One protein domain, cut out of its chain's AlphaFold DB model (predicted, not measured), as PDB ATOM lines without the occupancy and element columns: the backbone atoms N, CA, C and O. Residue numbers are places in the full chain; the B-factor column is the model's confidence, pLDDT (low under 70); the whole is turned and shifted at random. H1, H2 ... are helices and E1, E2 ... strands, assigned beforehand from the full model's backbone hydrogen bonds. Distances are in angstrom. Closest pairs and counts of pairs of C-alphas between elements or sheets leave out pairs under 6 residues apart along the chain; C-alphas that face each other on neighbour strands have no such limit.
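What this domain is: This is residues 13 to 122 of the 147 residues of an uncharacterized protein of Moniliophthora roreri (strain MCA 2997) (UniProt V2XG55). Two long helices, H1 and H6, lie side by side and run opposite ways, and the shorter helices H2, H4 and H5 close a loose frame with them, in which few contacts are made. H3 meets H4 at a corner, and a small hairpin of the strands E1 and E2 reaches away from the helices, its loop at one end of the longest axis. The printed part has 110 residues with six named helices and two named strands, in the order H1, H2, E1, E2, H3, H4, H5, H6; the sheet is E1 - E2, antiparallel, and the class is mostly helix. The whole is only just compact, close to loose, with a radius of gyration of the C-alphas of 15.6 A and spans of 49 by 37 by 23 A.

Where its parts are: Find C-alpha 13 at (36.202, -22.823, -31.749); from there H1 runs through residues 13 to 29, 24.1 A long. H2 follows at residues 41 to 50, 14.4 A. Next come E1, residues 52 to 54, and E2, residues 63 to 65. H3 takes residues 68 to 77, 14.3 A, and H4 residues 79 to 84, 9.0 A. H5 spans residues 86 to 97, 16.3 A. H6 begins at C-alpha 101, (52.676, -48.431, -20.685), and ends 30.1 A away at C-alpha 121, (34.244, -30.529, -36.429).

How they stand to each other: Look first at H1 and H6, which touch at a shallow tilt of 28 degrees, opposite ways; the closest C-alphas, of Val 24 and Val 110, are 6.2 A apart. H1, with residues 25 to 29 alone, only just touches H2, with 3 pairs of C-alphas within 8 A, the closest those of Ser 29 and Thr 41 at 6.5 A. H2 touches H4 at a steep tilt of 39 degrees, closest at the C-alphas of Ile 47 and Trp 84, 6.6 A. Helix packing is mostly crossed, but only just. H3 and H4 touch only at the corner, the closest C-alphas being Trp 75 and Arg 82 at 5.4 A. H4 and H5 meet only through their link. H5 and H6 are close but not clearly touching, closest at the C-alphas of Leu 95 and Gln 103, 7.3 A. In the hairpin E1 and E2, N 53 and O 64 are within hydrogen-bond range at 2.8 A. In H1, H2, H3, H5 and H6 every O i to N i+4 pair is within hydrogen-bond range; in H4 it is 1 of 2, with 3 of 3 O i to N i+3 pairs.

The domain as a whole: The C-alphas farthest apart, of Asp 59 and Lys 101, are 50.0 A apart. The printed part has no cut; the link H1 to H2 is long. Confidence is under 70 at residues 31 to 35 and 56 to 61.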
ATOM      1  N   ASP A  13      36.206 -21.504 -31.108       71.12
ATOM      2  CA  ASP A  13      36.202 -22.823 -31.749       71.12
ATOM      3  C   ASP A  13      37.407 -22.979 -32.688       71.12
ATOM      4  O   ASP A  13      38.097 -23.998 -32.649       71.12
ATOM      5  N   SER A  14      37.725 -21.936 -33.464       78.50
ATOM      6  CA  SER A  14      38.860 -21.939 -34.399       78.50
ATOM      7  C   SER A  14      40.202 -22.061 -33.669       78.50
ATOM      8  O   SER A  14      41.017 -22.921 -34.002       78.50
ATOM      9  N   ASN A  15      40.406 -21.282 -32.601       85.25
ATOM     10  CA  ASN A  15      41.608 -21.379 -31.768       85.25
ATOM     11  C   ASN A  15      41.734 -22.767 -31.116       85.25
ATOM     12  O   ASN A  15      42.817 -23.356 -31.081       85.25
ATOM     13  N   THR A  16      40.617 -23.329 -30.645       87.12
ATOM     14  CA  THR A  16      40.589 -24.660 -30.024       87.12
ATOM     15  C   THR A  16      40.949 -25.759 -31.026       87.12
ATOM     16  O   THR A  16      41.774 -26.624 -30.714       87.12
ATOM     17  N   ILE A  17      40.405 -25.696 -32.246       87.69
ATOM     18  CA  ILE A  17      40.750 -26.599 -33.352       87.69
ATOM     19  C   ILE A  17      42.252 -26.528 -33.647       87.69
ATOM     20  O   ILE A  17      42.923 -27.562 -33.660       87.69
ATOM     21  N   ASP A  18      42.809 -25.323 -33.791       88.50
ATOM     22  CA  ASP A  18      44.238 -25.128 -34.052       88.50
ATOM     23  C   ASP A  18      45.114 -25.687 -32.926       88.50
ATOM     24  O   ASP A  18      46.165 -26.292 -33.170       88.50
ATOM     25  N   VAL A  19      44.694 -25.508 -31.670       91.19
ATOM     26  CA  VAL A  19      45.390 -26.067 -30.506       91.19
ATOM     27  C   VAL A  19      45.400 -27.590 -30.547       91.19
ATOM     28  O   VAL A  19      46.458 -28.188 -30.321       91.19
ATOM     29  N   ILE A  20      44.269 -28.225 -30.846       90.50
ATOM     30  CA  ILE A  20      44.175 -29.686 -30.915       90.50
ATOM     31  C   ILE A  20      44.983 -30.222 -32.098       90.50
ATOM     32  O   ILE A  20      45.794 -31.130 -31.904       90.50
ATOM     33  N   LEU A  21      44.869 -29.621 -33.285       89.81
ATOM     34  CA  LEU A  21      45.649 -30.005 -34.466       89.81
ATOM     35  C   LEU A  21      47.156 -29.925 -34.205       89.81
ATOM     36  O   LEU A  21      47.899 -30.859 -34.520       89.81
ATOM     37  N   ARG A  22      47.624 -28.851 -33.559       90.62
ATOM     38  CA  ARG A  22      49.036 -28.698 -33.182       90.62
ATOM     39  C   ARG A  22      49.488 -29.780 -32.204       90.62
ATOM     40  O   ARG A  22      50.597 -30.298 -32.338       90.62
ATOM     41  N   ARG A  23      48.641 -30.140 -31.234       91.44
ATOM     42  CA  ARG A  23      48.921 -31.216 -30.270       91.44
ATOM     43  C   ARG A  23      48.982 -32.578 -30.949       91.44
ATOM     44  O   ARG A  23      49.925 -33.318 -30.678       91.44
ATOM     45  N   VAL A  24      48.056 -32.889 -31.858       89.06
ATOM     46  CA  VAL A  24      48.089 -34.124 -32.661       89.06
ATOM     47  C   VAL A  24      49.386 -34.183 -33.464       89.06
ATOM     48  O   VAL A  24      50.151 -35.137 -33.322       89.06
ATOM     49  N   ARG A  25      49.697 -33.126 -34.226       88.81
ATOM     50  CA  ARG A  25      50.905 -33.056 -35.058       88.81
ATOM     51  C   ARG A  25      52.182 -33.233 -34.244       88.81
ATOM     52  O   ARG A  25      53.056 -33.998 -34.653       88.81
ATOM     53  N   SER A  26      52.286 -32.556 -33.100       88.12
ATOM     54  CA  SER A  26      53.442 -32.655 -32.203       88.12
ATOM     55  C   SER A  26      53.566 -34.061 -31.612       88.12
ATOM     56  O   SER A  26      54.627 -34.681 -31.682       88.12
ATOM     57  N   THR A  27      52.454 -34.622 -31.130       87.25
ATOM     58  CA  THR A  27      52.430 -35.965 -30.538       87.25
ATOM     59  C   THR A  27      52.790 -37.043 -31.555       87.25
ATOM     60  O   THR A  27      53.438 -38.017 -31.188       87.25
ATOM     61  N   LEU A  28      52.423 -36.886 -32.828       84.00
ATOM     62  CA  LEU A  28      52.808 -37.809 -33.900       84.00
ATOM     63  C   LEU A  28      54.248 -37.582 -34.393       84.00
ATOM     64  O   LEU A  28      54.914 -38.548 -34.742       84.00
ATOM     65  N   SER A  29      54.762 -36.349 -34.361       84.12
ATOM     66  CA  SER A  29      56.121 -36.020 -34.843       84.12
ATOM     67  C   SER A  29      57.240 -36.275 -33.828       84.12
ATOM     68  O   SER A  29      58.406 -36.122 -34.172       84.12
ATOM     69  N   THR A  30      56.916 -36.590 -32.571       74.44
ATOM     70  CA  THR A  30      57.923 -36.659 -31.502       74.44
ATOM     71  C   THR A  30      58.668 -38.000 -31.485       74.44
ATOM     72  O   THR A  30      58.038 -39.064 -31.408       74.44
ATOM     73  N   ASP A  31      60.002 -37.920 -31.459       68.38
ATOM     74  CA  ASP A  31      60.986 -39.013 -31.432       68.38
ATOM     75  C   ASP A  31      61.622 -39.253 -30.051       68.38
ATOM     76  O   ASP A  31      62.557 -40.043 -29.929       68.38
ATOM     77  N   SER A  32      61.091 -38.617 -28.995       62.50
ATOM     78  CA  SER A  32      61.632 -38.614 -27.618       62.50
ATOM     79  C   SER A  32      61.837 -40.001 -26.981       62.50
ATOM     80  O   SER A  32      62.392 -40.138 -25.893       62.50
ATOM     81  N   SER A  33      61.406 -41.050 -27.668       55.12
ATOM     82  CA  SER A  33      61.920 -42.415 -27.599       55.12
ATOM     83  C   SER A  33      61.639 -43.048 -28.966       55.12
ATOM     84  O   SER A  33      60.687 -42.612 -29.612       55.12
ATOM     85  N   LEU A  34      62.409 -44.055 -29.407       61.34
ATOM     86  CA  LEU A  34      62.188 -44.870 -30.626       61.34
ATOM     87  C   LEU A  34      60.823 -45.598 -30.598       61.34
ATOM     88  O   LEU A  34      60.719 -46.822 -30.525       61.34
ATOM     89  N   SER A  35      59.758 -44.818 -30.578       65.00
ATOM     90  CA  SER A  35      58.412 -45.201 -30.212       65.00
ATOM     91  C   SER A  35      57.643 -45.520 -31.486       65.00
ATOM     92  O   SER A  35      57.802 -44.830 -32.490       65.00
ATOM     93  N   PRO A  36      56.770 -46.537 -31.475       70.12
ATOM     94  CA  PRO A  36      55.786 -46.702 -32.532       70.12
ATOM     95  C   PRO A  36      54.924 -45.434 -32.670       70.12
ATOM     96  O   PRO A  36      54.875 -44.610 -31.748       70.12
ATOM     97  N   PHE A  37      54.224 -45.311 -33.806       74.44
ATOM     98  CA  PHE A  37      53.289 -44.213 -34.119       74.44
ATOM     99  C   PHE A  37      53.923 -42.860 -34.457       74.44
ATOM    100  O   PHE A  37      53.268 -41.827 -34.331       74.44
ATOM    101  N   MET A  38      55.183 -42.857 -34.893       83.56
ATOM    102  CA  MET A  38      55.812 -41.644 -35.406       83.56
ATOM    103  C   MET A  38      55.397 -41.407 -36.855       83.56
ATOM    104  O   MET A  38      55.555 -42.294 -37.692       83.56
ATOM    105  N   LEU A  39      54.873 -40.213 -37.119       85.56
ATOM    106  CA  LEU A  39      54.685 -39.679 -38.461       85.56
ATOM    107  C   LEU A  39      55.416 -38.348 -38.543       85.56
ATOM    108  O   LEU A  39      55.066 -37.396 -37.838       85.56
ATOM    109  N   TRP A  40      56.411 -38.261 -39.413       87.19
ATOM    110  CA  TRP A  40      57.134 -37.018 -39.649       87.19
ATOM    111  C   TRP A  40      56.230 -35.985 -40.321       87.19
ATOM    112  O   TRP A  40      55.242 -36.325 -40.968       87.19
ATOM    113  N   THR A  41      56.584 -34.700 -40.222       87.75
ATOM    114  CA  THR A  41      55.795 -33.625 -40.855       87.75
ATOM    115  C   THR A  41      55.557 -33.886 -42.350       87.75
ATOM    116  O   THR A  41      54.442 -33.682 -42.819       87.75
ATOM    117  N   GLY A  42      56.566 -34.367 -43.085       89.00
ATOM    118  CA  GLY A  42      56.417 -34.687 -44.509       89.00
ATOM    119  C   GLY A  42      55.418 -35.819 -44.767       89.00
ATOM    120  O   GLY A  42      54.599 -35.713 -45.673       89.00
ATOM    121  N   GLU A  43      55.421 -36.858 -43.930       89.69
ATOM    122  CA  GLU A  43      54.457 -37.961 -44.021       89.69
ATOM    123  C   GLU A  43      53.042 -37.491 -43.681       89.69
ATOM    124  O   GLU A  43      52.100 -37.839 -44.381       89.69
ATOM    125  N   GLN A  44      52.884 -36.649 -42.656       90.75
ATOM    126  CA  GLN A  44      51.583 -36.075 -42.301       90.75
ATOM    127  C   GLN A  44      51.009 -35.213 -43.433       90.75
ATOM    128  O   GLN A  44      49.823 -35.325 -43.741       90.75
ATOM    129  N   LEU A  45      51.844 -34.392 -44.082       91.12
ATOM    130  CA  LEU A  45      51.439 -33.595 -45.243       91.12
ATOM    131  C   LEU A  45      51.078 -34.488 -46.435       91.12
ATOM    132  O   LEU A  45      50.003 -34.318 -47.004       91.12
ATOM    133  N   GLY A  46      51.910 -35.480 -46.753       92.25
ATOM    134  CA  GLY A  46      51.630 -36.434 -47.827       92.25
ATOM    135  C   GLY A  46      50.330 -37.207 -47.596       92.25
ATOM    136  O   GLY A  46      49.504 -37.305 -48.499       92.25
ATOM    137  N   ILE A  47      50.084 -37.678 -46.366       92.50
ATOM    138  CA  ILE A  47      48.814 -38.312 -45.982       92.50
ATOM    139  C   ILE A  47      47.651 -37.337 -46.184       92.50
ATOM    140  O   ILE A  47      46.630 -37.724 -46.749       92.50
ATOM    141  N   SER A  48      47.791 -36.079 -45.754       89.19
ATOM    142  CA  SER A  48      46.730 -35.082 -45.931       89.19
ATOM    143  C   SER A  48      46.399 -34.852 -47.406       89.19
ATOM    144  O   SER A  48      45.229 -34.762 -47.754       89.19
ATOM    145  N   GLU A  49      47.404 -34.860 -48.282       93.19
ATOM    146  CA  GLU A  49      47.232 -34.667 -49.720       93.19
ATOM    147  C   GLU A  49      46.531 -35.862 -50.379       93.19
ATOM    148  O   GLU A  49      45.532 -35.687 -51.075       93.19
ATOM    149  N   ILE A  50      46.981 -37.094 -50.112       93.69
ATOM    150  CA  ILE A  50      46.377 -38.301 -50.714       93.69
ATOM    151  C   ILE A  50      44.970 -38.604 -50.179       93.69
ATOM    152  O   ILE A  50      44.235 -39.394 -50.781       93.69
ATOM    153  N   MET A  51      44.615 -38.009 -49.037       92.38
ATOM    154  CA  MET A  51      43.290 -38.078 -48.431       92.38
ATOM    155  C   MET A  51      42.322 -37.042 -49.006       92.38
ATOM    156  O   MET A  51      41.130 -37.149 -48.731       92.38
ATOM    157  N   VAL A  52      42.772 -36.069 -49.803       92.06
ATOM    158  CA  VAL A  52      41.883 -35.097 -50.454       92.06
ATOM    159  C   VAL A  52      41.316 -35.680 -51.747       92.06
ATOM    160  O   VAL A  52      42.038 -36.169 -52.613       92.06
ATOM    161  N   VAL A  53      39.997 -35.596 -51.893       89.81
ATOM    162  CA  VAL A  53      39.274 -35.889 -53.132       89.81
ATOM    163  C   VAL A  53      38.612 -34.614 -53.647       89.81
ATOM    164  O   VAL A  53      38.205 -33.750 -52.867       89.81
ATOM    165  N   ARG A  54      38.518 -34.493 -54.970       86.75
ATOM    166  CA  ARG A  54      37.802 -33.409 -55.649       86.75
ATOM    167  C   ARG A  54      36.594 -33.996 -56.360       86.75
ATOM    168  O   ARG A  54      36.701 -35.064 -56.966       86.75
ATOM    169  N   ASP A  55      35.457 -33.320 -56.275       75.94
ATOM    170  CA  ASP A  55      34.244 -33.783 -56.937       75.94
ATOM    171  C   ASP A  55      34.348 -33.568 -58.449       75.94
ATOM    172  O   ASP A  55      34.272 -32.454 -58.950       75.94
ATOM    173  N   ALA A  56      34.502 -34.669 -59.192       68.38
ATOM    174  CA  ALA A  56      34.708 -34.662 -60.643       68.38
ATOM    175  C   ALA A  56      33.513 -34.124 -61.461       68.38
ATOM    176  O   ALA A  56      33.605 -34.024 -62.681       68.38
ATOM    177  N   LYS A  57      32.378 -33.838 -60.812       66.81
ATOM    178  CA  LYS A  57      31.164 -33.314 -61.457       66.81
ATOM    179  C   LYS A  57      31.126 -31.787 -61.532       66.81
ATOM    180  O   LYS A  57      30.274 -31.258 -62.236       66.81
ATOM    181  N   GLU A  58      32.031 -31.100 -60.843       61.09
ATOM    182  CA  GLU A  58      32.162 -29.647 -60.887       61.09
ATOM    183  C   GLU A  58      33.589 -29.315 -61.312       61.09
ATOM    184  O   GLU A  58      34.555 -29.754 -60.683       61.09
ATOM    185  N   ASP A  59      33.740 -28.574 -62.407       57.34
ATOM    186  CA  ASP A  59      35.052 -28.098 -62.831       57.34
ATOM    187  C   ASP A  59      35.551 -27.105 -61.765       57.34
ATOM    188  O   ASP A  59      34.934 -26.066 -61.532       57.34
ATOM    189  N   GLY A  60      36.600 -27.479 -61.025       62.66
ATOM    190  CA  GLY A  60      37.019 -26.767 -59.809       62.66
ATOM    191  C   GLY A  60      36.295 -27.172 -58.514       62.66
ATOM    192  O   GLY A  60      36.351 -26.417 -57.543       62.66
ATOM    193  N   GLY A  61      35.654 -28.346 -58.474       68.81
ATOM    194  CA  GLY A  61      34.897 -28.849 -57.323       68.81
ATOM    195  C   GLY A  61      35.652 -28.797 -55.988       68.81
ATOM    196  O   GLY A  61      36.880 -28.944 -55.925       68.81
ATOM    197  N   GLN A  62      34.897 -28.590 -54.906       78.94
ATOM    198  CA  GLN A  62      35.436 -28.370 -53.565       78.94
ATOM    199  C   GLN A  62      36.337 -29.533 -53.115       78.94
ATOM    200  O   GLN A  62      35.977 -30.708 -53.205       78.94
ATOM    201  N   ALA A  63      37.528 -29.200 -52.607       84.19
ATOM    202  CA  ALA A  63      38.421 -30.177 -51.998       84.19
ATOM    203  C   ALA A  63      37.824 -30.662 -50.671       84.19
ATOM    204  O   ALA A  63      37.567 -29.860 -49.772       84.19
ATOM    205  N   ARG A  64      37.625 -31.974 -50.541       86.56
ATOM    206  CA  ARG A  64      37.100 -32.600 -49.322       86.56
ATOM    207  C   ARG A  64      37.936 -33.802 -48.916       86.56
ATOM    208  O   ARG A  64      38.550 -34.455 -49.756       86.56
ATOM    209  N   CYS A  65      37.935 -34.121 -47.626       89.38
ATOM    210  CA  CYS A  65      38.535 -35.364 -47.157       89.38
ATOM    211  C   CYS A  65      37.780 -36.571 -47.728       89.38
ATOM    212  O   CYS A  65      36.551 -36.579 -47.846       89.38
ATOM    213  N   MET A  66      38.533 -37.611 -48.058       92.56
ATOM    214  CA  MET A  66      38.022 -38.899 -48.491       92.56
ATOM    215  C   MET A  66      37.105 -39.479 -47.417       92.56
ATOM    216  O   MET A  66      37.469 -39.566 -46.244       92.56
ATOM    217  N   GLY A  67      35.913 -39.910 -47.831       90.62
ATOM    218  CA  GLY A  67      34.967 -40.561 -46.933       90.62
ATOM    219  C   GLY A  67      35.493 -41.903 -46.421       90.62
ATOM    220  O   GLY A  67      36.218 -42.609 -47.123       90.62
ATOM    221  N   TYR A  68      35.074 -42.291 -45.215       89.75
ATOM    222  CA  TYR A  68      35.557 -43.503 -44.546       89.75
ATOM    223  C   TYR A  68      35.326 -44.793 -45.354       89.75
ATOM    224  O   TYR A  68      36.219 -45.629 -45.461       89.75
ATOM    225  N   ALA A  69      34.162 -44.948 -45.996       93.50
ATOM    226  CA  ALA A  69      33.885 -46.121 -46.829       93.50
ATOM    227  C   ALA A  69      34.860 -46.227 -48.019       93.50
ATOM    228  O   ALA A  69      35.424 -47.293 -48.273       93.50
ATOM    229  N   THR A  70      35.110 -45.106 -48.703       94.31
ATOM    230  CA  THR A  70      36.077 -45.013 -49.804       94.31
ATOM    231  C   THR A  70      37.497 -45.269 -49.316       94.31
ATOM    232  O   THR A  70      38.232 -46.020 -49.953       94.31
ATOM    233  N   PHE A  71      37.861 -44.725 -48.152       94.75
ATOM    234  CA  PHE A  71      39.127 -45.016 -47.490       94.75
ATOM    235  C   PHE A  71      39.306 -46.521 -47.280       94.75
ATOM    236  O   PHE A  71      40.317 -47.079 -47.691       94.75
ATOM    237  N   CYS A  72      38.316 -47.208 -46.706       95.44
ATOM    238  CA  CYS A  72      38.398 -48.645 -46.453       95.44
ATOM    239  C   CYS A  72      38.494 -49.479 -47.737       95.44
ATOM    240  O   CYS A  72      39.129 -50.535 -47.736       95.44
ATOM    241  N   GLN A  73      37.844 -49.053 -48.820       95.88
ATOM    242  CA  GLN A  73      37.978 -49.705 -50.125       95.88
ATOM    243  C   GLN A  73      39.394 -49.509 -50.678       95.88
ATOM    244  O   GLN A  73      40.062 -50.486 -51.015       95.88
ATOM    245  N   ARG A  74      39.885 -48.264 -50.687       95.31
ATOM    246  CA  ARG A  74      41.222 -47.924 -51.184       95.31
ATOM    247  C   ARG A  74      42.328 -48.578 -50.360       95.31
ATOM    248  O   ARG A  74      43.256 -49.124 -50.934       95.31
ATOM    249  N   TRP A  75      42.189 -48.622 -49.038       94.75
ATOM    250  CA  TRP A  75      43.107 -49.306 -48.123       94.75
ATOM    251  C   TRP A  75      43.342 -50.775 -48.488       94.75
ATOM    252  O   TRP A  75      44.460 -51.274 -48.377       94.75
ATOM    253  N   ARG A  76      42.284 -51.475 -48.913       95.38
ATOM    254  CA  ARG A  76      42.353 -52.893 -49.289       95.38
ATOM    255  C   ARG A  76      42.903 -53.104 -50.698       95.38
ATOM    256  O   ARG A  76      43.511 -54.138 -50.942       95.38
ATOM    257  N   ALA A  77      42.661 -52.160 -51.606       96.19
ATOM    258  CA  ALA A  77      42.961 -52.311 -53.028       96.19
ATOM    259  C   ALA A  77      44.300 -51.688 -53.464       96.19
ATOM    260  O   ALA A  77      44.906 -52.161 -54.421       96.19
ATOM    261  N   ASP A  78      44.759 -50.630 -52.795       96.69
ATOM    262  CA  ASP A  78      45.910 -49.820 -53.206       96.69
ATOM    263  C   ASP A  78      47.052 -49.950 -52.188       96.69
ATOM    264  O   ASP A  78      47.048 -49.345 -51.111       96.69
ATOM    265  N   GLU A  79      48.064 -50.743 -52.543       94.94
ATOM    266  CA  GLU A  79      49.238 -50.953 -51.697       94.94
ATOM    267  C   GLU A  79      50.070 -49.678 -51.500       94.94
ATOM    268  O   GLU A  79      50.587 -49.455 -50.402       94.94
ATOM    269  N   LYS A  80      50.168 -48.812 -52.518       93.69
ATOM    270  CA  LYS A  80      50.919 -47.553 -52.407       93.69
ATOM    271  C   LYS A  80      50.239 -46.629 -51.409       93.69
ATOM    272  O   LYS A  80      50.907 -46.092 -50.528       93.69
ATOM    273  N   PHE A  81      48.916 -46.504 -51.485       93.81
ATOM    274  CA  PHE A  81      48.127 -45.776 -50.491       93.81
ATOM    275  C   PHE A  81      48.312 -46.361 -49.088       93.81
ATOM    276  O   PHE A  81      48.594 -45.631 -48.140       93.81
ATOM    277  N   ARG A  82      48.232 -47.690 -48.958       93.69
ATOM    278  CA  ARG A  82      48.421 -48.383 -47.679       93.69
ATOM    279  C   ARG A  82      49.800 -48.126 -47.065       93.69
ATOM    280  O   ARG A  82      49.915 -47.984 -45.848       93.69
ATOM    281  N   SER A  83      50.838 -48.037 -47.898       93.00
ATOM    282  CA  SER A  83      52.221 -47.844 -47.451       93.00
ATOM    283  C   SER A  83      52.436 -46.533 -46.680       93.00
ATOM    284  O   SER A  83      53.193 -46.528 -45.710       93.00
ATOM    285  N   TRP A  84      51.694 -45.469 -47.012       92.12
ATOM    286  CA  TRP A  84      51.748 -44.182 -46.307       92.12
ATOM    287  C   TRP A  84      51.304 -44.257 -44.841       92.12
ATOM    288  O   TRP A  84      51.779 -43.481 -44.019       92.12
ATOM    289  N   LEU A  85      50.425 -45.200 -44.481       90.12
ATOM    290  CA  LEU A  85      49.966 -45.382 -43.093       90.12
ATOM    291  C   LEU A  85      50.611 -46.604 -42.425       90.12
ATOM    292  O   LEU A  85      50.265 -46.952 -41.291       90.12
ATOM    293  N   ALA A  86      51.568 -47.256 -43.092       88.44
ATOM    294  CA  ALA A  86      52.286 -48.400 -42.544       88.44
ATOM    295  C   ALA A  86      52.970 -48.110 -41.193       88.44
ATOM    296  O   ALA A  86      52.932 -49.001 -40.340       88.44
ATOM    297  N   PRO A  87      53.546 -46.915 -40.927       86.19
ATOM    298  CA  PRO A  87      54.113 -46.606 -39.613       86.19
ATOM    299  C   PRO A  87      53.085 -46.699 -38.475       86.19
ATOM    300  O   PRO A  87      53.398 -47.219 -37.400       86.19
ATOM    301  N   ILE A  88      51.844 -46.264 -38.722       86.56
ATOM    302  CA  ILE A  88      50.749 -46.364 -37.749       86.56
ATOM    303  C   ILE A  88      50.319 -47.825 -37.595       86.56
ATOM    304  O   ILE A  88      50.258 -48.318 -36.470       86.56
ATOM    305  N   ALA A  89      50.056 -48.526 -38.703       89.50
ATOM    306  CA  ALA A  89      49.595 -49.917 -38.681       89.50
ATOM    307  C   ALA A  89      50.584 -50.840 -37.953       89.50
ATOM    308  O   ALA A  89      50.212 -51.521 -36.997       89.50
ATOM    309  N   LYS A  90      51.871 -50.766 -38.314       88.12
ATOM    310  CA  LYS A  90      52.946 -51.506 -37.634       88.12
ATOM    311  C   LYS A  90      53.077 -51.096 -36.174       88.12
ATOM    312  O   LYS A  90      53.379 -51.928 -35.324       88.12
ATOM    313  N   GLY A  91      52.866 -49.818 -35.866       86.25
ATOM    314  CA  GLY A  91      52.824 -49.351 -34.488       86.25
ATOM    315  C   GLY A  91      51.738 -50.062 -33.681       86.25
ATOM    316  O   GLY A  91      52.014 -50.523 -32.575       86.25
ATOM    317  N   MET A  92      50.530 -50.192 -34.246       86.50
ATOM    318  CA  MET A  92      49.382 -50.812 -33.574       86.50
ATOM    319  C   MET A  92      49.630 -52.301 -33.352       86.50
ATOM    320  O   MET A  92      49.430 -52.791 -32.245       86.50
ATOM    321  N   GLU A  93      50.139 -52.998 -34.367       89.81
ATOM    322  CA  GLU A  93      50.512 -54.412 -34.272       89.81
ATOM    323  C   GLU A  93      51.582 -54.647 -33.200       89.81
ATOM    324  O   GLU A  93      51.453 -55.541 -32.364       89.81
ATOM    325  N   ARG A  94      52.633 -53.818 -33.173       86.75
ATOM    326  CA  ARG A  94      53.685 -53.914 -32.152       86.75
ATOM    327  C   ARG A  94      53.133 -53.679 -30.753       86.75
ATOM    328  O   ARG A  94      53.498 -54.415 -29.844       86.75
ATOM    329  N   LEU A  95      52.257 -52.689 -30.584       87.06
ATOM    330  CA  LEU A  95      51.653 -52.377 -29.291       87.06
ATOM    331  C   LEU A  95      50.713 -53.488 -28.805       87.06
ATOM    332  O   LEU A  95      50.688 -53.775 -27.613       87.06
ATOM    333  N   ALA A  96      49.968 -54.115 -29.717       88.75
ATOM    334  CA  ALA A  96      49.084 -55.233 -29.403       88.75
ATOM    335  C   ALA A  96      49.865 -56.476 -28.949       88.75
ATOM    336  O   ALA A  96      49.473 -57.130 -27.986       88.75
ATOM    337  N   ASN A  97      50.991 -56.771 -29.605       90.31
ATOM    338  CA  ASN A  97      51.827 -57.932 -29.285       90.31
ATOM    339  C   ASN A  97      52.759 -57.693 -28.086       90.31
ATOM    340  O   ASN A  97      53.086 -58.623 -27.349       90.31
ATOM    341  N   HIS A  98      53.198 -56.449 -27.885       88.69
ATOM    342  CA  HIS A  98      54.148 -56.057 -26.846       88.69
ATOM    343  C   HIS A  98      53.689 -54.760 -26.166       88.69
ATOM    344  O   HIS A  98      54.223 -53.680 -26.444       88.69
ATOM    345  N   PRO A  99      52.687 -54.839 -25.273       86.38
ATOM    346  CA  PRO A  99      52.133 -53.661 -24.629       86.38
ATOM    347  C   PRO A  99      53.188 -52.960 -23.771       86.38
ATOM    348  O   PRO A  99      53.786 -53.543 -22.869       86.38
ATOM    349  N   HIS A 100      53.386 -51.670 -24.030       87.00
ATOM    350  CA  HIS A 100      54.273 -50.816 -23.252       87.00
ATOM    351  C   HIS A 100      53.491 -49.620 -22.711       87.00
ATOM    352  O   HIS A 100      52.908 -48.854 -23.481       87.00
ATOM    353  N   LYS A 101      53.515 -49.421 -21.387       87.19
ATOM    354  CA  LYS A 101      52.676 -48.431 -20.685       87.19
ATOM    355  C   LYS A 101      52.723 -47.035 -21.318       87.19
ATOM    356  O   LYS A 101      51.683 -46.502 -21.686       87.19
ATOM    357  N   ARG A 102      53.921 -46.485 -21.551       84.31
ATOM    358  CA  ARG A 102      54.068 -45.141 -22.152       84.31
ATOM    359  C   ARG A 102      53.527 -45.052 -23.583       84.31
ATOM    360  O   ARG A 102      53.086 -43.993 -24.012       84.31
ATOM    361  N   GLN A 103      53.583 -46.149 -24.341       83.69
ATOM    362  CA  GLN A 103      53.098 -46.182 -25.726       83.69
ATOM    363  C   GLN A 103      51.570 -46.298 -25.764       83.69
ATOM    364  O   GLN A 103      50.938 -45.641 -26.588       83.69
ATOM    365  N   LEU A 104      50.980 -47.059 -24.833       86.81
ATOM    366  CA  LEU A 104      49.533 -47.093 -24.608       86.81
ATOM    367  C   LEU A 104      49.008 -45.714 -24.194       86.81
ATOM    368  O   LEU A 104      48.027 -45.245 -24.759       86.81
ATOM    369  N   GLU A 105      49.690 -45.036 -23.267       87.69
ATOM    370  CA  GLU A 105      49.342 -43.674 -22.840       87.69
ATOM    371  C   GLU A 105      49.413 -42.678 -24.006       87.69
ATOM    372  O   GLU A 105      48.477 -41.905 -24.208       87.69
ATOM    373  N   ARG A 106      50.476 -42.730 -24.826       86.06
ATOM    374  CA  ARG A 106      50.604 -41.896 -26.034       86.06
ATOM    375  C   ARG A 106      49.478 -42.165 -27.031       86.06
ATOM    376  O   ARG A 106      48.890 -41.214 -27.537       86.06
ATOM    377  N   MET A 107      49.161 -43.430 -27.304       86.38
ATOM    378  CA  MET A 107      48.070 -43.802 -28.210       86.38
ATOM    379  C   MET A 107      46.719 -43.305 -27.690       86.38
ATOM    380  O   MET A 107      45.991 -42.635 -28.418       86.38
ATOM    381  N   ALA A 108      46.408 -43.568 -26.421       89.12
ATOM    382  CA  ALA A 108      45.176 -43.106 -25.792       89.12
ATOM    383  C   ALA A 108      45.062 -41.573 -25.826       89.12
ATOM    384  O   ALA A 108      43.974 -41.035 -26.034       89.12
ATOM    385  N   TYR A 109      46.185 -40.866 -25.669       90.69
ATOM    386  CA  TYR A 109      46.230 -39.413 -25.778       90.69
ATOM    387  C   TYR A 109      45.936 -38.926 -27.204       90.69
ATOM    388  O   TYR A 109      45.074 -38.067 -27.378       90.69
ATOM    389  N   VAL A 110      46.578 -39.503 -28.228       89.44
ATOM    390  CA  VAL A 110      46.285 -39.176 -29.637       89.44
ATOM    391  C   VAL A 110      44.826 -39.474 -29.972       89.44
ATOM    392  O   VAL A 110      44.156 -38.633 -30.563       89.44
ATOM    393  N   GLN A 111      44.310 -40.635 -29.565       90.62
ATOM    394  CA  GLN A 111      42.919 -41.011 -29.798       90.62
ATOM    395  C   GLN A 111      41.953 -39.999 -29.177       90.62
ATOM    396  O   GLN A 111      41.011 -39.583 -29.843       90.62
ATOM    397  N   ARG A 112      42.198 -39.568 -27.932       93.62
ATOM    398  CA  ARG A 112      41.371 -38.551 -27.274       93.62
ATOM    399  C   ARG A 112      41.381 -37.236 -28.048       93.62
ATOM    400  O   ARG A 112      40.315 -36.725 -28.348       93.62
ATOM    401  N   LEU A 113      42.559 -36.757 -28.456       91.75
ATOM    402  CA  LEU A 113      42.672 -35.541 -29.266       91.75
ATOM    403  C   LEU A 113      41.912 -35.647 -30.599       91.75
ATOM    404  O   LEU A 113      41.303 -34.674 -31.030       91.75
ATOM    405  N   LEU A 114      41.947 -36.809 -31.259       90.50
ATOM    406  CA  LEU A 114      41.216 -37.034 -32.508       90.50
ATOM    407  C   LEU A 114      39.698 -37.076 -32.296       90.50
ATOM    408  O   LEU A 114      38.964 -36.563 -33.135       90.50
ATOM    409  N   VAL A 115      39.233 -37.663 -31.191       90.75
ATOM    410  CA  VAL A 115      37.812 -37.646 -30.809       90.75
ATOM    411  C   VAL A 115      37.366 -36.220 -30.500       90.75
ATOM    412  O   VAL A 115      36.373 -35.778 -31.065       90.75
ATOM    413  N   ASP A 116      38.131 -35.477 -29.697       90.19
ATOM    414  CA  ASP A 116      37.839 -34.078 -29.367       90.19
ATOM    415  C   ASP A 116      37.759 -33.220 -30.641       90.19
ATOM    416  O   ASP A 116      36.830 -32.435 -30.818       90.19
ATOM    417  N   LEU A 117      38.700 -33.413 -31.575       88.19
ATOM    418  CA  LEU A 117      38.678 -32.740 -32.871       88.19
ATOM    419  C   LEU A 117      37.440 -33.119 -33.693       88.19
ATOM    420  O   LEU A 117      36.814 -32.244 -34.281       88.19
ATOM    421  N   ALA A 118      37.086 -34.403 -33.748       86.50
ATOM    422  CA  ALA A 118      35.919 -34.862 -34.496       86.50
ATOM    423  C   ALA A 118      34.616 -34.281 -33.932       86.50
ATOM    424  O   ALA A 118      33.764 -33.874 -34.713       86.50
ATOM    425  N   GLU A 119      34.475 -34.203 -32.605       87.12
ATOM    426  CA  GLU A 119      33.327 -33.567 -31.949       87.12
ATOM    427  C   GLU A 119      33.245 -32.068 -32.263       87.12
ATOM    428  O   GLU A 119      32.164 -31.576 -32.572       87.12
ATOM    429  N   LEU A 120      34.374 -31.352 -32.266       86.00
ATOM    430  CA  LEU A 120      34.410 -29.928 -32.633       86.00
ATOM    431  C   LEU A 120      34.107 -29.676 -34.114       86.00
ATOM    432  O   LEU A 120      33.549 -28.637 -34.458       86.00
ATOM    433  N   LEU A 121      34.493 -30.608 -34.990       83.56
ATOM    434  CA  LEU A 121      34.244 -30.529 -36.429       83.56
ATOM    435  C   LEU A 121      32.839 -30.987 -36.826       83.56
ATOM    436  O   LEU A 121      32.452 -30.783 -37.981       83.56
ATOM    437  N   LYS A 122      32.070 -31.610 -35.919       81.00
ATOM    438  CA  LYS A 122      30.656 -31.863 -36.194       81.00
ATOM    439  C   LYS A 122      30.001 -30.522 -36.508       81.00
ATOM    440  O   LYS A 122      30.261 -29.553 -35.791       81.00
TER     441      LYS A 122